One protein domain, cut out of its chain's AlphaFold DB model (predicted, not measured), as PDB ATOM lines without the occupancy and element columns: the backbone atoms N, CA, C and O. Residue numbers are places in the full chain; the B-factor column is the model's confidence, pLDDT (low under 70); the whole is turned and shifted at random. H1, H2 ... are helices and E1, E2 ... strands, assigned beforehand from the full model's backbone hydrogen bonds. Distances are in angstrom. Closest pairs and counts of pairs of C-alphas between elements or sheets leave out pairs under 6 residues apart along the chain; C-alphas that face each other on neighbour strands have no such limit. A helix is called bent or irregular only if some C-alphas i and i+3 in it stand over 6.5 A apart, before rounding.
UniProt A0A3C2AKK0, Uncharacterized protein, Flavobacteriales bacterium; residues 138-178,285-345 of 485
ATOM      1  N   MET A 138     158.379 128.839 125.676       82.19
ATOM      2  CA  MET A 138     158.281 127.550 126.329       82.19
ATOM      3  C   MET A 138     159.480 127.384 127.281       82.19
ATOM      4  O   MET A 138     160.576 127.837 126.940       82.19
ATOM      5  N   PRO A 139     159.330 126.747 128.459       86.69
ATOM      6  CA  PRO A 139     160.471 126.486 129.324       86.69
ATOM      7  C   PRO A 139     161.541 125.720 128.551       86.69
ATOM      8  O   PRO A 139     161.218 124.749 127.867       86.69
ATOM      9  N   ASN A 140     162.809 126.118 128.696       87.75
ATOM     10  CA  ASN A 140     163.927 125.499 127.973       87.75
ATOM     11  C   ASN A 140     163.958 123.972 128.124       87.75
ATOM     12  O   ASN A 140     164.317 123.275 127.183       87.75
ATOM     13  N   GLU A 141     163.566 123.453 129.290       90.31
ATOM     14  CA  GLU A 141     163.458 122.014 129.540       90.31
ATOM     15  C   GLU A 141     162.391 121.354 128.654       90.31
ATOM     16  O   GLU A 141     162.689 120.383 127.963       90.31
ATOM     17  N   LEU A 142     161.174 121.909 128.609       89.81
ATOM     18  CA  LEU A 142     160.097 121.402 127.756       89.81
ATOM     19  C   LEU A 142     160.450 121.531 126.268       89.81
ATOM     20  O   LEU A 142     160.264 120.576 125.519       89.81
ATOM     21  N   GLN A 143     161.013 122.669 125.853       88.69
ATOM     22  CA  GLN A 143     161.470 122.862 124.476       88.69
ATOM     23  C   GLN A 143     162.547 121.834 124.103       88.69
ATOM     24  O   GLN A 143     162.442 121.186 123.068       88.69
ATOM     25  N   SER A 144     163.531 121.607 124.980       90.69
ATOM     26  CA  SER A 144     164.593 120.616 124.754       90.69
ATOM     27  C   SER A 144     164.041 119.193 124.640       90.69
ATOM     28  O   SER A 144     164.540 118.408 123.839       90.69
ATOM     29  N   LEU A 145     163.005 118.850 125.414       91.44
ATOM     30  CA  LEU A 145     162.326 117.557 125.304       91.44
ATOM     31  C   LEU A 145     161.610 117.409 123.959       91.44
ATOM     32  O   LEU A 145     161.756 116.373 123.309       91.44
ATOM     33  N   ILE A 146     160.867 118.434 123.530       88.12
ATOM     34  CA  ILE A 146     160.206 118.448 122.217       88.12
ATOM     35  C   ILE A 146     161.241 118.280 121.109       88.12
ATOM     36  O   ILE A 146     161.092 117.385 120.281       88.12
ATOM     37  N   ASP A 147     162.308 119.079 121.125       88.19
ATOM     38  CA  ASP A 147     163.355 119.052 120.102       88.19
ATOM     39  C   ASP A 147     164.088 117.704 120.079       88.19
ATOM     40  O   ASP A 147     164.339 117.146 119.007       88.19
ATOM     41  N   SER A 148     164.380 117.137 121.255       92.69
ATOM     42  CA  SER A 148     165.014 115.824 121.389       92.69
ATOM     43  C   SER A 148     164.159 114.729 120.755       92.69
ATOM     44  O   SER A 148     164.654 113.988 119.905       92.69
ATOM     45  N   TYR A 149     162.873 114.641 121.110       91.75
ATOM     46  CA  TYR A 149     161.980 113.624 120.549       91.75
ATOM     47  C   TYR A 149     161.678 113.861 119.069       91.75
ATOM     48  O   TYR A 149     161.655 112.910 118.288       91.75
ATOM     49  N   ALA A 150     161.484 115.114 118.651       85.50
ATOM     50  CA  ALA A 150     161.287 115.449 117.244       85.50
ATOM     51  C   ALA A 150     162.503 115.035 116.404       85.50
ATOM     52  O   ALA A 150     162.338 114.490 115.314       85.50
ATOM     53  N   SER A 151     163.720 115.233 116.920       87.00
ATOM     54  CA  SER A 151     164.955 114.789 116.273       87.00
ATOM     55  C   SER A 151     165.086 113.262 116.255       87.00
ATOM     56  O   SER A 151     165.345 112.687 115.196       87.00
ATOM     57  N   GLU A 152     164.876 112.595 117.394       92.31
ATOM     58  CA  GLU A 152     164.941 111.131 117.531       92.31
ATOM     59  C   GLU A 152     163.989 110.432 116.548       92.31
ATOM     60  O   GLU A 152     164.375 109.515 115.815       92.31
ATOM     61  N   PHE A 153     162.755 110.930 116.454       90.69
ATOM     62  CA  PHE A 153     161.694 110.323 115.656       90.69
ATOM     63  C   PHE A 153     161.477 110.968 114.290       90.69
ATOM     64  O   PHE A 153     160.570 110.557 113.566       90.69
ATOM     65  N   LYS A 154     162.330 111.912 113.870       86.56
ATOM     66  CA  LYS A 154     162.232 112.589 112.564       86.56
ATOM     67  C   LYS A 154     162.056 111.608 111.404       86.56
ATOM     68  O   LYS A 154     161.268 111.835 110.492       86.56
ATOM     69  N   HIS A 155     162.777 110.489 111.453       86.44
ATOM     70  CA  HIS A 155     162.733 109.450 110.429       86.44
ATOM     71  C   HIS A 155     161.414 108.655 110.398       86.44
ATOM     72  O   HIS A 155     161.121 108.044 109.371       86.44
ATOM     73  N   LEU A 156     160.638 108.658 111.487       88.38
ATOM     74  CA  LEU A 156     159.319 108.029 111.600       88.38
ATOM     75  C   LEU A 156     158.183 108.983 111.231       88.38
ATOM     76  O   LEU A 156     157.149 108.523 110.758       88.38
ATOM     77  N   MET A 157     158.375 110.299 111.367       82.00
ATOM     78  CA  MET A 157     157.345 111.293 111.022       82.00
ATOM     79  C   MET A 157     156.894 111.204 109.557       82.00
ATOM     80  O   MET A 157     155.737 111.468 109.252       82.00
ATOM     81  N   LYS A 158     157.748 110.705 108.653       80.94
ATOM     82  CA  LYS A 158     157.369 110.404 107.258       80.94
ATOM     83  C   LYS A 158     156.235 109.371 107.126       80.94
ATOM     84  O   LYS A 158     155.567 109.319 106.099       80.94
ATOM     85  N   ASN A 159     156.005 108.544 108.149       86.94
ATOM     86  CA  ASN A 159     154.927 107.554 108.173       86.94
ATOM     87  C   ASN A 159     153.568 108.173 108.543       86.94
ATOM     88  O   ASN A 159     152.556 107.472 108.508       86.94
ATOM     89  N   GLN A 160     153.514 109.464 108.887       81.94
ATOM     90  CA  GLN A 160     152.268 110.152 109.218       81.94
ATOM     91  C   GLN A 160     151.251 110.063 108.075       81.94
ATOM     92  O   GLN A 160     150.122 109.637 108.303       81.94
ATOM     93  N   ALA A 161     151.677 110.329 106.837       74.00
ATOM     94  CA  ALA A 161     150.813 110.235 105.661       74.00
ATOM     95  C   ALA A 161     150.241 108.818 105.453       74.00
ATOM     96  O   ALA A 161     149.082 108.661 105.070       74.00
ATOM     97  N   LEU A 162     151.025 107.771 105.748       86.19
ATOM     98  CA  LEU A 162     150.559 106.380 105.696       86.19
ATOM     99  C   LEU A 162     149.439 106.137 106.717       86.19
ATOM    100  O   LEU A 162     148.387 105.601 106.366       86.19
ATOM    101  N   VAL A 163     149.659 106.542 107.970       80.69
ATOM    102  CA  VAL A 163     148.682 106.388 109.057       80.69
ATOM    103  C   VAL A 163     147.401 107.165 108.747       80.69
ATOM    104  O   VAL A 163     146.304 106.608 108.822       80.69
ATOM    105  N   GLU A 164     147.524 108.427 108.337       76.44
ATOM    106  CA  GLU A 164     146.391 109.279 107.972       76.44
ATOM    107  C   GLU A 164     145.595 108.708 106.797       76.44
ATOM    108  O   GLU A 164     144.362 108.695 106.838       76.44
ATOM    109  N   ASN A 165     146.273 108.165 105.781       78.44
ATOM    110  CA  ASN A 165     145.625 107.498 104.658       78.44
ATOM    111  C   ASN A 165     144.770 106.313 105.133       78.44
ATOM    112  O   ASN A 165     143.584 106.251 104.814       78.44
ATOM    113  N   VAL A 166     145.306 105.419 105.971       81.12
ATOM    114  CA  VAL A 166     144.532 104.269 106.478       81.12
ATOM    115  C   VAL A 166     143.365 104.716 107.367       81.12
ATOM    116  O   VAL A 166     142.259 104.180 107.255       81.12
ATOM    117  N   ILE A 167     143.546 105.746 108.201       76.88
ATOM    118  CA  ILE A 167     142.447 106.341 108.982       76.88
ATOM    119  C   ILE A 167     141.354 106.888 108.053       76.88
ATOM    120  O   ILE A 167     140.162 106.684 108.304       76.88
ATOM    121  N   ASN A 168     141.732 107.565 106.970       72.50
ATOM    122  CA  ASN A 168     140.788 108.080 105.985       72.50
ATOM    123  C   ASN A 168     140.072 106.950 105.236       72.50
ATOM    124  O   ASN A 168     138.854 107.016 105.063       72.50
ATOM    125  N   GLN A 169     140.769 105.867 104.893       80.44
ATOM    126  CA  GLN A 169     140.146 104.670 104.324       80.44
ATOM    127  C   GLN A 169     139.138 104.039 105.287       80.44
ATOM    128  O   GLN A 169     138.044 103.680 104.857       80.44
ATOM    129  N   TRP A 170     139.429 103.985 106.592       83.81
ATOM    130  CA  TRP A 170     138.451 103.553 107.594       83.81
ATOM    131  C   TRP A 170     137.220 104.464 107.626       83.81
ATOM    132  O   TRP A 170     136.084 103.988 107.663       83.81
ATOM    133  N   ARG A 171     137.409 105.790 107.584       77.12
ATOM    134  CA  ARG A 171     136.292 106.749 107.528       77.12
ATOM    135  C   ARG A 171     135.422 106.511 106.290       77.12
ATOM    136  O   ARG A 171     134.201 106.471 106.421       77.12
ATOM    137  N   LEU A 172     136.031 106.311 105.121       76.94
ATOM    138  CA  LEU A 172     135.326 105.997 103.874       76.94
ATOM    139  C   LEU A 172     134.634 104.630 103.922       76.94
ATOM    140  O   LEU A 172     133.512 104.499 103.441       76.94
ATOM    141  N   PHE A 173     135.267 103.629 104.533       81.44
ATOM    142  CA  PHE A 173     134.677 102.314 104.756       81.44
ATOM    143  C   PHE A 173     133.403 102.427 105.599       81.44
ATOM    144  O   PHE A 173     132.357 101.950 105.171       81.44
ATOM    145  N   LYS A 174     133.445 103.151 106.727       80.25
ATOM    146  CA  LYS A 174     132.270 103.388 107.583       80.25
ATOM    147  C   LYS A 174     131.116 104.084 106.862       80.25
ATOM    148  O   LYS A 174     129.965 103.759 107.126       80.25
ATOM    149  N   LYS A 175     131.405 105.008 105.938       78.50
ATOM    150  CA  LYS A 175     130.369 105.700 105.145       78.50
ATOM    151  C   LYS A 175     129.542 104.752 104.265       78.50
ATOM    152  O   LYS A 175     128.464 105.130 103.832       78.50
ATOM    153  N   ARG A 176     130.007 103.523 104.016       85.62
ATOM    154  CA  ARG A 176     129.248 102.499 103.273       85.62
ATOM    155  C   ARG A 176     128.157 101.823 104.107       85.62
ATOM    156  O   ARG A 176     127.429 100.999 103.563       85.62
ATOM    157  N   PHE A 177     128.053 102.143 105.399       86.50
ATOM    158  CA  PHE A 177     127.107 101.541 106.335       86.50
ATOM    159  C   PHE A 177     126.105 102.607 106.811       86.50
ATOM    160  O   PHE A 177     126.390 103.324 107.774       86.50
ATOM    161  N   PRO A 178     124.928 102.723 106.163       83.38
ATOM    162  CA  PRO A 178     123.936 103.759 106.465       83.38
ATOM    163  C   PRO A 178     123.499 103.779 107.934       83.38
ATOM    164  O   PRO A 178     123.340 104.847 108.521       83.38
ATOM    165  N   THR A 285     135.845  95.190 113.180       86.31
ATOM    166  CA  THR A 285     136.270  96.168 114.177       86.31
ATOM    167  C   THR A 285     137.367  97.072 113.609       86.31
ATOM    168  O   THR A 285     138.022  96.754 112.615       86.31
ATOM    169  N   TYR A 286     137.591  98.217 114.254       81.19
ATOM    170  CA  TYR A 286     138.678  99.105 113.856       81.19
ATOM    171  C   TYR A 286     140.045  98.425 113.942       81.19
ATOM    172  O   TYR A 286     140.853  98.575 113.036       81.19
ATOM    173  N   ASP A 287     140.285  97.652 115.002       85.12
ATOM    174  CA  ASP A 287     141.546  96.933 115.186       85.12
ATOM    175  C   ASP A 287     141.768  95.895 114.076       85.12
ATOM    176  O   ASP A 287     142.878  95.791 113.565       85.12
ATOM    177  N   GLU A 288     140.723  95.169 113.665       91.06
ATOM    178  CA  GLU A 288     140.800  94.231 112.534       91.06
ATOM    179  C   GLU A 288     141.072  94.963 111.216       91.06
ATOM    180  O   GLU A 288     141.932  94.544 110.446       91.06
ATOM    181  N   PHE A 289     140.397  96.092 110.977       90.38
ATOM    182  CA  PHE A 289     140.644  96.909 109.791       90.38
ATOM    183  C   PHE A 289     142.077  97.449 109.758       90.38
ATOM    184  O   PHE A 289     142.721  97.424 108.713       90.38
ATOM    185  N   LEU A 290     142.595  97.935 110.888       88.62
ATOM    186  CA  LEU A 290     143.982  98.383 110.981       88.62
ATOM    187  C   LEU A 290     144.959  97.226 110.752       88.62
ATOM    188  O   LEU A 290     145.928  97.394 110.013       88.62
ATOM    189  N   ALA A 291     144.683  96.051 111.324       92.06
ATOM    190  CA  ALA A 291     145.516  94.866 111.158       92.06
ATOM    191  C   ALA A 291     145.621  94.437 109.685       92.06
ATOM    192  O   ALA A 291     146.718  94.103 109.237       92.06
ATOM    193  N   ASP A 292     144.534  94.539 108.909       94.94
ATOM    194  CA  ASP A 292     144.548  94.289 107.456       94.94
ATOM    195  C   ASP A 292     145.520  95.212 106.696       94.94
ATOM    196  O   ASP A 292     146.013  94.858 105.627       94.94
ATOM    197  N   HIS A 293     145.817  96.387 107.254       93.56
ATOM    198  CA  HIS A 293     146.751  97.370 106.702       93.56
ATOM    199  C   HIS A 293     148.127  97.318 107.382       93.56
ATOM    200  O   HIS A 293     148.912  98.256 107.253       93.56
ATOM    201  N   ASN A 294     148.430  96.235 108.110       95.69
ATOM    202  CA  ASN A 294     149.649  96.082 108.906       95.69
ATOM    203  C   ASN A 294     149.841  97.219 109.934       95.69
ATOM    204  O   ASN A 294     150.971  97.605 110.222       95.69
ATOM    205  N   LEU A 295     148.751  97.758 110.493       94.06
ATOM    206  CA  LEU A 295     148.769  98.807 111.513       94.06
ATOM    207  C   LEU A 295     148.157  98.329 112.833       94.06
ATOM    208  O   LEU A 295     147.235  97.518 112.876       94.06
ATOM    209  N   ARG A 296     148.640  98.901 113.933       94.88
ATOM    210  CA  ARG A 296     148.103  98.714 115.280       94.88
ATOM    211  C   ARG A 296     148.258 100.002 116.083       94.88
ATOM    212  O   ARG A 296     149.365 100.511 116.220       94.88
ATOM    213  N   LEU A 297     147.173 100.496 116.674       91.31
ATOM    214  CA  LEU A 297     147.223 101.618 117.614       91.31
ATOM    215  C   LEU A 297     147.428 101.101 119.044       91.31
ATOM    216  O   LEU A 297     146.635 100.298 119.547       91.31
ATOM    217  N   ASN A 298     148.465 101.581 119.730       90.62
ATOM    218  CA  ASN A 298     148.605 101.373 121.166       90.62
ATOM    219  C   ASN A 298     147.895 102.503 121.918       90.62
ATOM    220  O   ASN A 298     148.456 103.576 122.112       90.62
ATOM    221  N   ASN A 299     146.674 102.246 122.389       82.94
ATOM    222  CA  ASN A 299     145.851 103.248 123.080       82.94
ATOM    223  C   ASN A 299     146.500 103.853 124.331       82.94
ATOM    224  O   ASN A 299     146.173 104.976 124.687       82.94
ATOM    225  N   SER A 300     147.379 103.120 125.022       82.12
ATOM    226  CA  SER A 300     148.021 103.657 126.228       82.12
ATOM    227  C   SER A 300     149.035 104.748 125.889       82.12
ATOM    228  O   SER A 300     149.204 105.695 126.655       82.12
ATOM    229  N   GLU A 301     149.717 104.600 124.752       85.25
ATOM    230  CA  GLU A 301     150.777 105.497 124.276       85.25
ATOM    231  C   GLU A 301     150.281 106.474 123.222       85.25
ATOM    232  O   GLU A 301     151.007 107.388 122.861       85.25
ATOM    233  N   GLU A 302     149.074 106.242 122.706       86.12
ATOM    234  CA  GLU A 302     148.520 106.902 121.526       86.12
ATOM    235  C   GLU A 302     149.477 106.857 120.317       86.12
ATOM    236  O   GLU A 302     149.451 107.741 119.467       86.12
ATOM    237  N   ALA A 303     150.314 105.816 120.239       90.19
ATOM    238  CA  ALA A 303     151.333 105.625 119.211       90.19
ATOM    239  C   ALA A 303     150.964 104.490 118.246       90.19
ATOM    240  O   ALA A 303     150.289 103.519 118.614       90.19
ATOM    241  N   TRP A 304     151.435 104.607 117.010       91.88
ATOM    242  CA  TRP A 304     151.168 103.662 115.934       91.88
ATOM    243  C   TRP A 304     152.307 102.680 115.763       91.88
ATOM    244  O   TRP A 304     153.475 103.060 115.749       91.88
ATOM    245  N   TYR A 305     151.939 101.423 115.567       96.19
ATOM    246  CA  TYR A 305     152.836 100.297 115.390       96.19
ATOM    247  C   TYR A 305     152.476  99.516 114.127       96.19
ATOM    248  O   TYR A 305     151.328  99.557 113.680       96.19
ATOM    249  N   THR A 306     153.424  98.753 113.589       95.50
ATOM    250  CA  THR A 306     153.118  97.682 112.636       95.50
ATOM    251  C   THR A 306     152.350  96.556 113.337       95.50
ATOM    252  O   THR A 306     152.360  96.459 114.572       95.50
ATOM    253  N   ALA A 307     151.723  95.644 112.585       91.31
ATOM    254  CA  ALA A 307     151.133  94.445 113.190       91.31
ATOM    255  C   ALA A 307     152.195  93.554 113.869       91.31
ATOM    256  O   ALA A 307     151.892  92.889 114.860       91.31
ATOM    257  N   ALA A 308     153.448  93.605 113.399       93.94
ATOM    258  CA  ALA A 308     154.595  92.935 114.018       93.94
ATOM    259  C   ALA A 308     155.087  93.615 115.314       93.94
ATOM    260  O   ALA A 308     155.886  93.033 116.044       93.94
ATOM    261  N   GLY A 309     154.589  94.814 115.636       94.81
ATOM    262  CA  GLY A 309     154.920  95.539 116.864       94.81
ATOM    263  C   GLY A 309     156.081  96.528 116.746       94.81
ATOM    264  O   GLY A 309     156.560  96.994 117.775       94.81
ATOM    265  N   GLU A 310     156.510  96.881 115.535       95.75
ATOM    266  CA  GLU A 310     157.522  97.922 115.299       95.75
ATOM    267  C   GLU A 310     156.882  99.313 115.366       95.75
ATOM    268  O   GLU A 310     155.785  99.501 114.845       95.75
ATOM    269  N   LEU A 311     157.533 100.291 115.999       95.25
ATOM    270  CA  LEU A 311     157.006 101.655 116.114       95.25
ATOM    271  C   LEU A 311     157.006 102.355 114.743       95.25
ATOM    272  O   LEU A 311     158.049 102.487 114.109       95.25
ATOM    273  N   LEU A 312     155.841 102.838 114.309       92.00
ATOM    274  CA  LEU A 312     155.659 103.566 113.049       92.00
ATOM    275  C   LEU A 312     155.562 105.071 113.239       92.00
ATOM    276  O   LEU A 312     156.153 105.809 112.457       92.00
ATOM    277  N   LEU A 313     154.789 105.514 114.230       89.31
ATOM    278  CA  LEU A 313     154.573 106.929 114.507       89.31
ATOM    279  C   LEU A 313     154.352 107.113 116.014       89.31
ATOM    280  O   LEU A 313     153.314 106.684 116.530       89.31
ATOM    281  N   PRO A 314     155.308 107.711 116.738       91.25
ATOM    282  CA  PRO A 314     155.139 107.995 118.152       91.25
ATOM    283  C   PRO A 314     154.167 109.150 118.366       91.25
ATOM    284  O   PRO A 314     154.014 110.032 117.524       91.25
ATOM    285  N   ASN A 315     153.580 109.189 119.556       89.44
ATOM    286  CA  ASN A 315     152.933 110.386 120.060       89.44
ATOM    287  C   ASN A 315     153.923 111.117 120.971       89.44
ATOM    288  O   ASN A 315     154.067 110.785 122.150       89.44
ATOM    289  N   ILE A 316     154.636 112.089 120.394       88.56
ATOM    290  CA  ILE A 316     155.659 112.876 121.100       88.56
ATOM    291  C   ILE A 316     155.070 113.519 122.355       88.56
ATOM    292  O   ILE A 316     155.700 113.491 123.410       88.56
ATOM    293  N   THR A 317     153.833 114.014 122.275       88.06
ATOM    294  CA  THR A 317     153.132 114.573 123.426       88.06
ATOM    295  C   THR A 317     153.082 113.565 124.572       88.06
ATOM    296  O   THR A 317     153.590 113.861 125.648       88.06
ATOM    297  N   LYS A 318     152.571 112.347 124.343       90.88
ATOM    298  CA  LYS A 318     152.504 111.294 125.374       90.88
ATOM    299  C   LYS A 318     153.867 110.862 125.898       90.88
ATOM    300  O   LYS A 318     153.976 110.530 127.077       90.88
ATOM    301  N   LEU A 319     154.902 110.871 125.063       91.19
ATOM    302  CA  LEU A 319     156.266 110.594 125.513       91.19
ATOM    303  C   LEU A 319     156.767 111.666 126.483       91.19
ATOM    304  O   LEU A 319     157.355 111.325 127.506       91.19
ATOM    305  N   ILE A 320     156.483 112.940 126.220       92.31
ATOM    306  CA  ILE A 320     156.809 114.031 127.143       92.31
ATOM    307  C   ILE A 320     156.002 113.896 128.438       92.31
ATOM    308  O   ILE A 320     156.595 113.985 129.511       92.31
ATOM    309  N   GLU A 321     154.694 113.612 128.369       92.75
ATOM    310  CA  GLU A 321     153.852 113.455 129.573       92.75
ATOM    311  C   GLU A 321     154.361 112.357 130.517       92.75
ATOM    312  O   GLU A 321     154.241 112.462 131.735       92.75
ATOM    313  N   ARG A 322     154.938 111.287 129.961       92.00
ATOM    314  CA  ARG A 322     155.468 110.151 130.731       92.00
ATOM    315  C   ARG A 322     156.852 110.399 131.311       92.00
ATOM    316  O   ARG A 322     157.183 109.825 132.344       92.00
ATOM    317  N   ASN A 323     157.659 111.199 130.621       93.94
ATOM    318  CA  ASN A 323     159.082 111.360 130.913       93.94
ATOM    319  C   ASN A 323     159.423 112.737 131.498       93.94
ATOM    320  O   ASN A 323     160.597 113.080 131.613       93.94
ATOM    321  N   SER A 324     158.421 113.537 131.860       94.25
ATOM    322  CA  SER A 324     158.620 114.874 132.417       94.25
ATOM    323  C   SER A 324     157.550 115.227 133.447       94.25
ATOM    324  O   SER A 324     156.635 114.455 133.722       94.25
ATOM    325  N   THR A 325     157.661 116.418 134.032       95.06
ATOM    326  CA  THR A 325     156.615 116.985 134.892       95.06
ATOM    327  C   THR A 325     155.542 117.743 134.115       95.06
ATOM    328  O   THR A 325     154.704 118.395 134.738       95.06
ATOM    329  N   TYR A 326     155.605 117.731 132.784       94.88
ATOM    330  CA  TYR A 326     154.679 118.452 131.927       94.88
ATOM    331  C   TYR A 326     153.554 117.545 131.451       94.88
ATOM    332  O   TYR A 326     153.751 116.352 131.249       94.88
ATOM    333  N   TRP A 327     152.381 118.119 131.225       93.44
ATOM    334  CA  TRP A 327     151.274 117.443 130.561       93.44
ATOM    335  C   TRP A 327     150.587 118.389 129.578       93.44
ATOM    336  O   TRP A 327     150.707 119.609 129.704       93.44
ATOM    337  N   TYR A 328     149.907 117.845 128.573       87.62
ATOM    338  CA  TYR A 328     149.347 118.627 127.477       87.62
ATOM    339  C   TYR A 328     147.836 118.456 127.360       87.62
ATOM    340  O   TYR A 328     147.290 117.371 127.113       87.62
ATOM    341  N   ASP A 329     147.145 119.582 127.443       81.06
ATOM    342  CA  ASP A 329     145.721 119.655 127.190       81.06
ATOM    343  C   ASP A 329     145.458 120.039 125.730       81.06
ATOM    344  O   ASP A 329     145.535 121.212 125.378       81.06
ATOM    345  N   ALA A 330     145.070 119.088 124.874       70.88
ATOM    346  CA  ALA A 330     144.671 119.432 123.504       70.88
ATOM    347  C   ALA A 330     143.368 120.219 123.433       70.88
ATOM    348  O   ALA A 330     143.095 120.805 122.394       70.88
ATOM    349  N   ALA A 331     142.530 120.214 124.479       64.75
ATOM    350  CA  ALA A 331     141.323 121.031 124.443       64.75
ATOM    351  C   ALA A 331     141.676 122.523 124.475       64.75
ATOM    352  O   ALA A 331     140.960 123.329 123.889       64.75
ATOM    353  N   THR A 332     142.781 122.872 125.142       67.44
ATOM    354  CA  THR A 332     143.295 124.243 125.226       67.44
ATOM    355  C   THR A 332     144.584 124.458 124.433       67.44
ATOM    356  O   THR A 332     145.149 125.544 124.513       67.44
ATOM    357  N   ASP A 333     145.050 123.446 123.694       73.56
ATOM    358  CA  ASP A 333     146.342 123.423 122.992       73.56
ATOM    359  C   ASP A 333     147.492 123.984 123.853       73.56
ATOM    360  O   ASP A 333     148.269 124.845 123.446       73.56
ATOM    361  N   THR A 334     147.537 123.568 125.123       81.56
ATOM    362  CA  THR A 334     148.398 124.188 126.136       81.56
ATOM    363  C   THR A 334     149.138 123.138 126.952       81.56
ATOM    364  O   THR A 334     148.563 122.145 127.405       81.56
ATOM    365  N   TRP A 335     150.423 123.398 127.188       88.12
ATOM    366  CA  TRP A 335     151.246 122.645 128.128       88.12
ATOM    367  C   TRP A 335     151.109 123.196 129.546       88.12
ATOM    368  O   TRP A 335     151.116 124.412 129.767       88.12
ATOM    369  N   TYR A 336     151.054 122.286 130.512       90.62
ATOM    370  CA  TYR A 336     150.963 122.567 131.938       90.62
ATOM    371  C   TYR A 336     152.091 121.865 132.692       90.62
ATOM    372  O   TYR A 336     152.556 120.809 132.270       90.62
ATOM    373  N   ASP A 337     152.527 122.431 133.814       92.88
ATOM    374  CA  ASP A 337     153.424 121.748 134.752       92.88
ATOM    375  C   ASP A 337     152.657 120.862 135.758       92.88
ATOM    376  O   ASP A 337     151.423 120.818 135.799       92.88
ATOM    377  N   LYS A 338     153.403 120.188 136.644       92.62
ATOM    378  CA  LYS A 338     152.871 119.367 137.750       92.62
ATOM    379  C   LYS A 338     152.009 120.132 138.763       92.62
ATOM    380  O   LYS A 338     151.372 119.509 139.609       92.62
ATOM    381  N   HIS A 339     152.029 121.462 138.728       92.94
ATOM    382  CA  HIS A 339     151.243 122.342 139.586       92.94
ATOM    383  C   HIS A 339     150.026 122.933 138.853       92.94
ATOM    384  O   HIS A 339     149.319 123.753 139.433       92.94
ATOM    385  N   ASN A 340     149.749 122.491 137.619       88.25
ATOM    386  CA  ASN A 340     148.711 123.022 136.730       88.25
ATOM    387  C   ASN A 340     148.912 124.496 136.345       88.25
ATOM    388  O   ASN A 340     147.953 125.173 135.967       88.25
ATOM    389  N   ASN A 341     150.147 124.999 136.387       87.50
ATOM    390  CA  ASN A 341     150.465 126.283 135.776       87.50
ATOM    391  C   ASN A 341     150.619 126.088 134.271       87.50
ATOM    392  O   ASN A 341     151.275 125.143 133.833       87.50
ATOM    393  N   ARG A 342     150.057 127.001 133.475       85.38
ATOM    394  CA  ARG A 342     150.328 127.046 132.035       85.38
ATOM    395  C   ARG A 342     151.786 127.417 131.828       85.38
ATOM    396  O   ARG A 342     152.211 128.475 132.286       85.38
ATOM    397  N   VAL A 343     152.528 126.564 131.138       85.31
ATOM    398  CA  VAL A 343     153.951 126.806 130.869       85.31
ATOM    399  C   VAL A 343     154.197 127.363 129.480       85.31
ATOM    400  O   VAL A 343     155.248 127.930 129.225       85.31
ATOM    401  N   PHE A 344     153.218 127.247 128.594       78.88
ATOM    402  CA  PHE A 344     153.280 127.805 127.258       78.88
ATOM    403  C   PHE A 344     151.933 128.431 126.933       78.88
ATOM    404  O   PHE A 344     150.916 127.743 126.963       78.88
ATOM    405  N   VAL A 345     151.910 129.735 126.666       72.69
ATOM    406  CA  VAL A 345     150.685 130.424 126.263       72.69
ATOM    407  C   VAL A 345     150.957 131.115 124.938       72.69
ATOM    408  O   VAL A 345     151.590 132.167 124.882       72.69
TER     409      VAL A 345
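AT A GLANCE: This is residues 138 to 178 and 285 to 345 of the 485 residues of an uncharacterized protein of Flavobacteriales bacterium (UniProt A0A3C2AKK0). Two long helices, H1 and H2, meet near their ends as a wide V, and two small lobes sit along them. One lobe is the three-stranded sheet E1 E2 E3 with the short helix H3 at its E1 edge, beside H2 and the end of H1; the other is helix H4 with the two-stranded hairpin E4 and E5, H4 packing on residues 145 to 150 in the middle stretch of H1. The printed part has 102 residues, with four named helices and five named strands in the order H1 H2 H3 E1 E2 E3 H4 E4 E5; both sheets are antiparallel and the class is mixed, helices and strands. The whole is loose, with a radius of gyration of the C-alphas of 16.2 A and spans of 46 by 31 by 20 A.

HOW THE PARTS SIT: H1, residues 140 to 157, has a kink of 41 degrees near residue 151 and is irregular, with C-alphas 152 and 155 7.6 A apart. H1 and H2, residues 160 to 174, meet only through their link. H2 and H3, residues 286 to 292, only just touch, with 3 pairs of C-alphas within 8 A, the closest those of Trp 170 and Phe 289 at 7.3 A; they run opposite ways at a steep tilt of 64 degrees. E1, residues 295 to 298, E2, residues 303 to 306, and E3, residues 311 to 313, form a meander, each strand the antiparallel neighbour of the one before. N 296 and O 305 are 2.8 A apart, within hydrogen-bond range, as are N 304 and O 313 at 2.8 A. H1 only grazes this sheet with residues 153 to 157, H2 with residues 160 to 166 and H3 with residues 286 to 291. H4, residues 316 to 323, touches H1 at residues 145 to 150 alone, at a steep tilt of 53 degrees, opposite ways; the closest C-alphas are those of Tyr 149 and Ile 316, 6.4 A apart. E4, residues 327 to 329, and E5, residues 334 to 336, form an antiparallel hairpin, with N 327 and O 336 2.9 A apart, within hydrogen-bond range. The closest C-alphas of H4 and E4 are those of Glu 321 and Trp 327, 4.9 A apart. Every O i to N i+4 pair is within range in H2, H3 and H4, and 12 of 14 in H1.

IN THESE COORDINATES: H1 begins at C-alpha 140 (163.927, 125.499, 127.973) and is 23.1 A long from first to last C-alpha. H2 is 21.2 A long and ends at C-alpha 174 (132.270, 103.388, 107.583). H3 measures 9.9 A, E1 10.0 A, E2 10.5 A, E3 6.0 A, H4 10.5 A and E4 6.9 A. E5, 6.5 A long, ends at C-alpha 336 (150.963, 122.567, 131.938).

THE WHOLE: The two C-alphas farthest apart are those of Asn 140 and Pro 178, 50.3 A, while those of Met 138 and Val 345, the first and last printed, are 8.1 A apart. Residues 179 to 284 are not printed, and C-alphas 178 and 285 are 16.4 A apart across the cut. Of the links that are printed whole, each is tight. The mean pLDDT of the printed part is 86.9, and residues 331 to 332 are under 70.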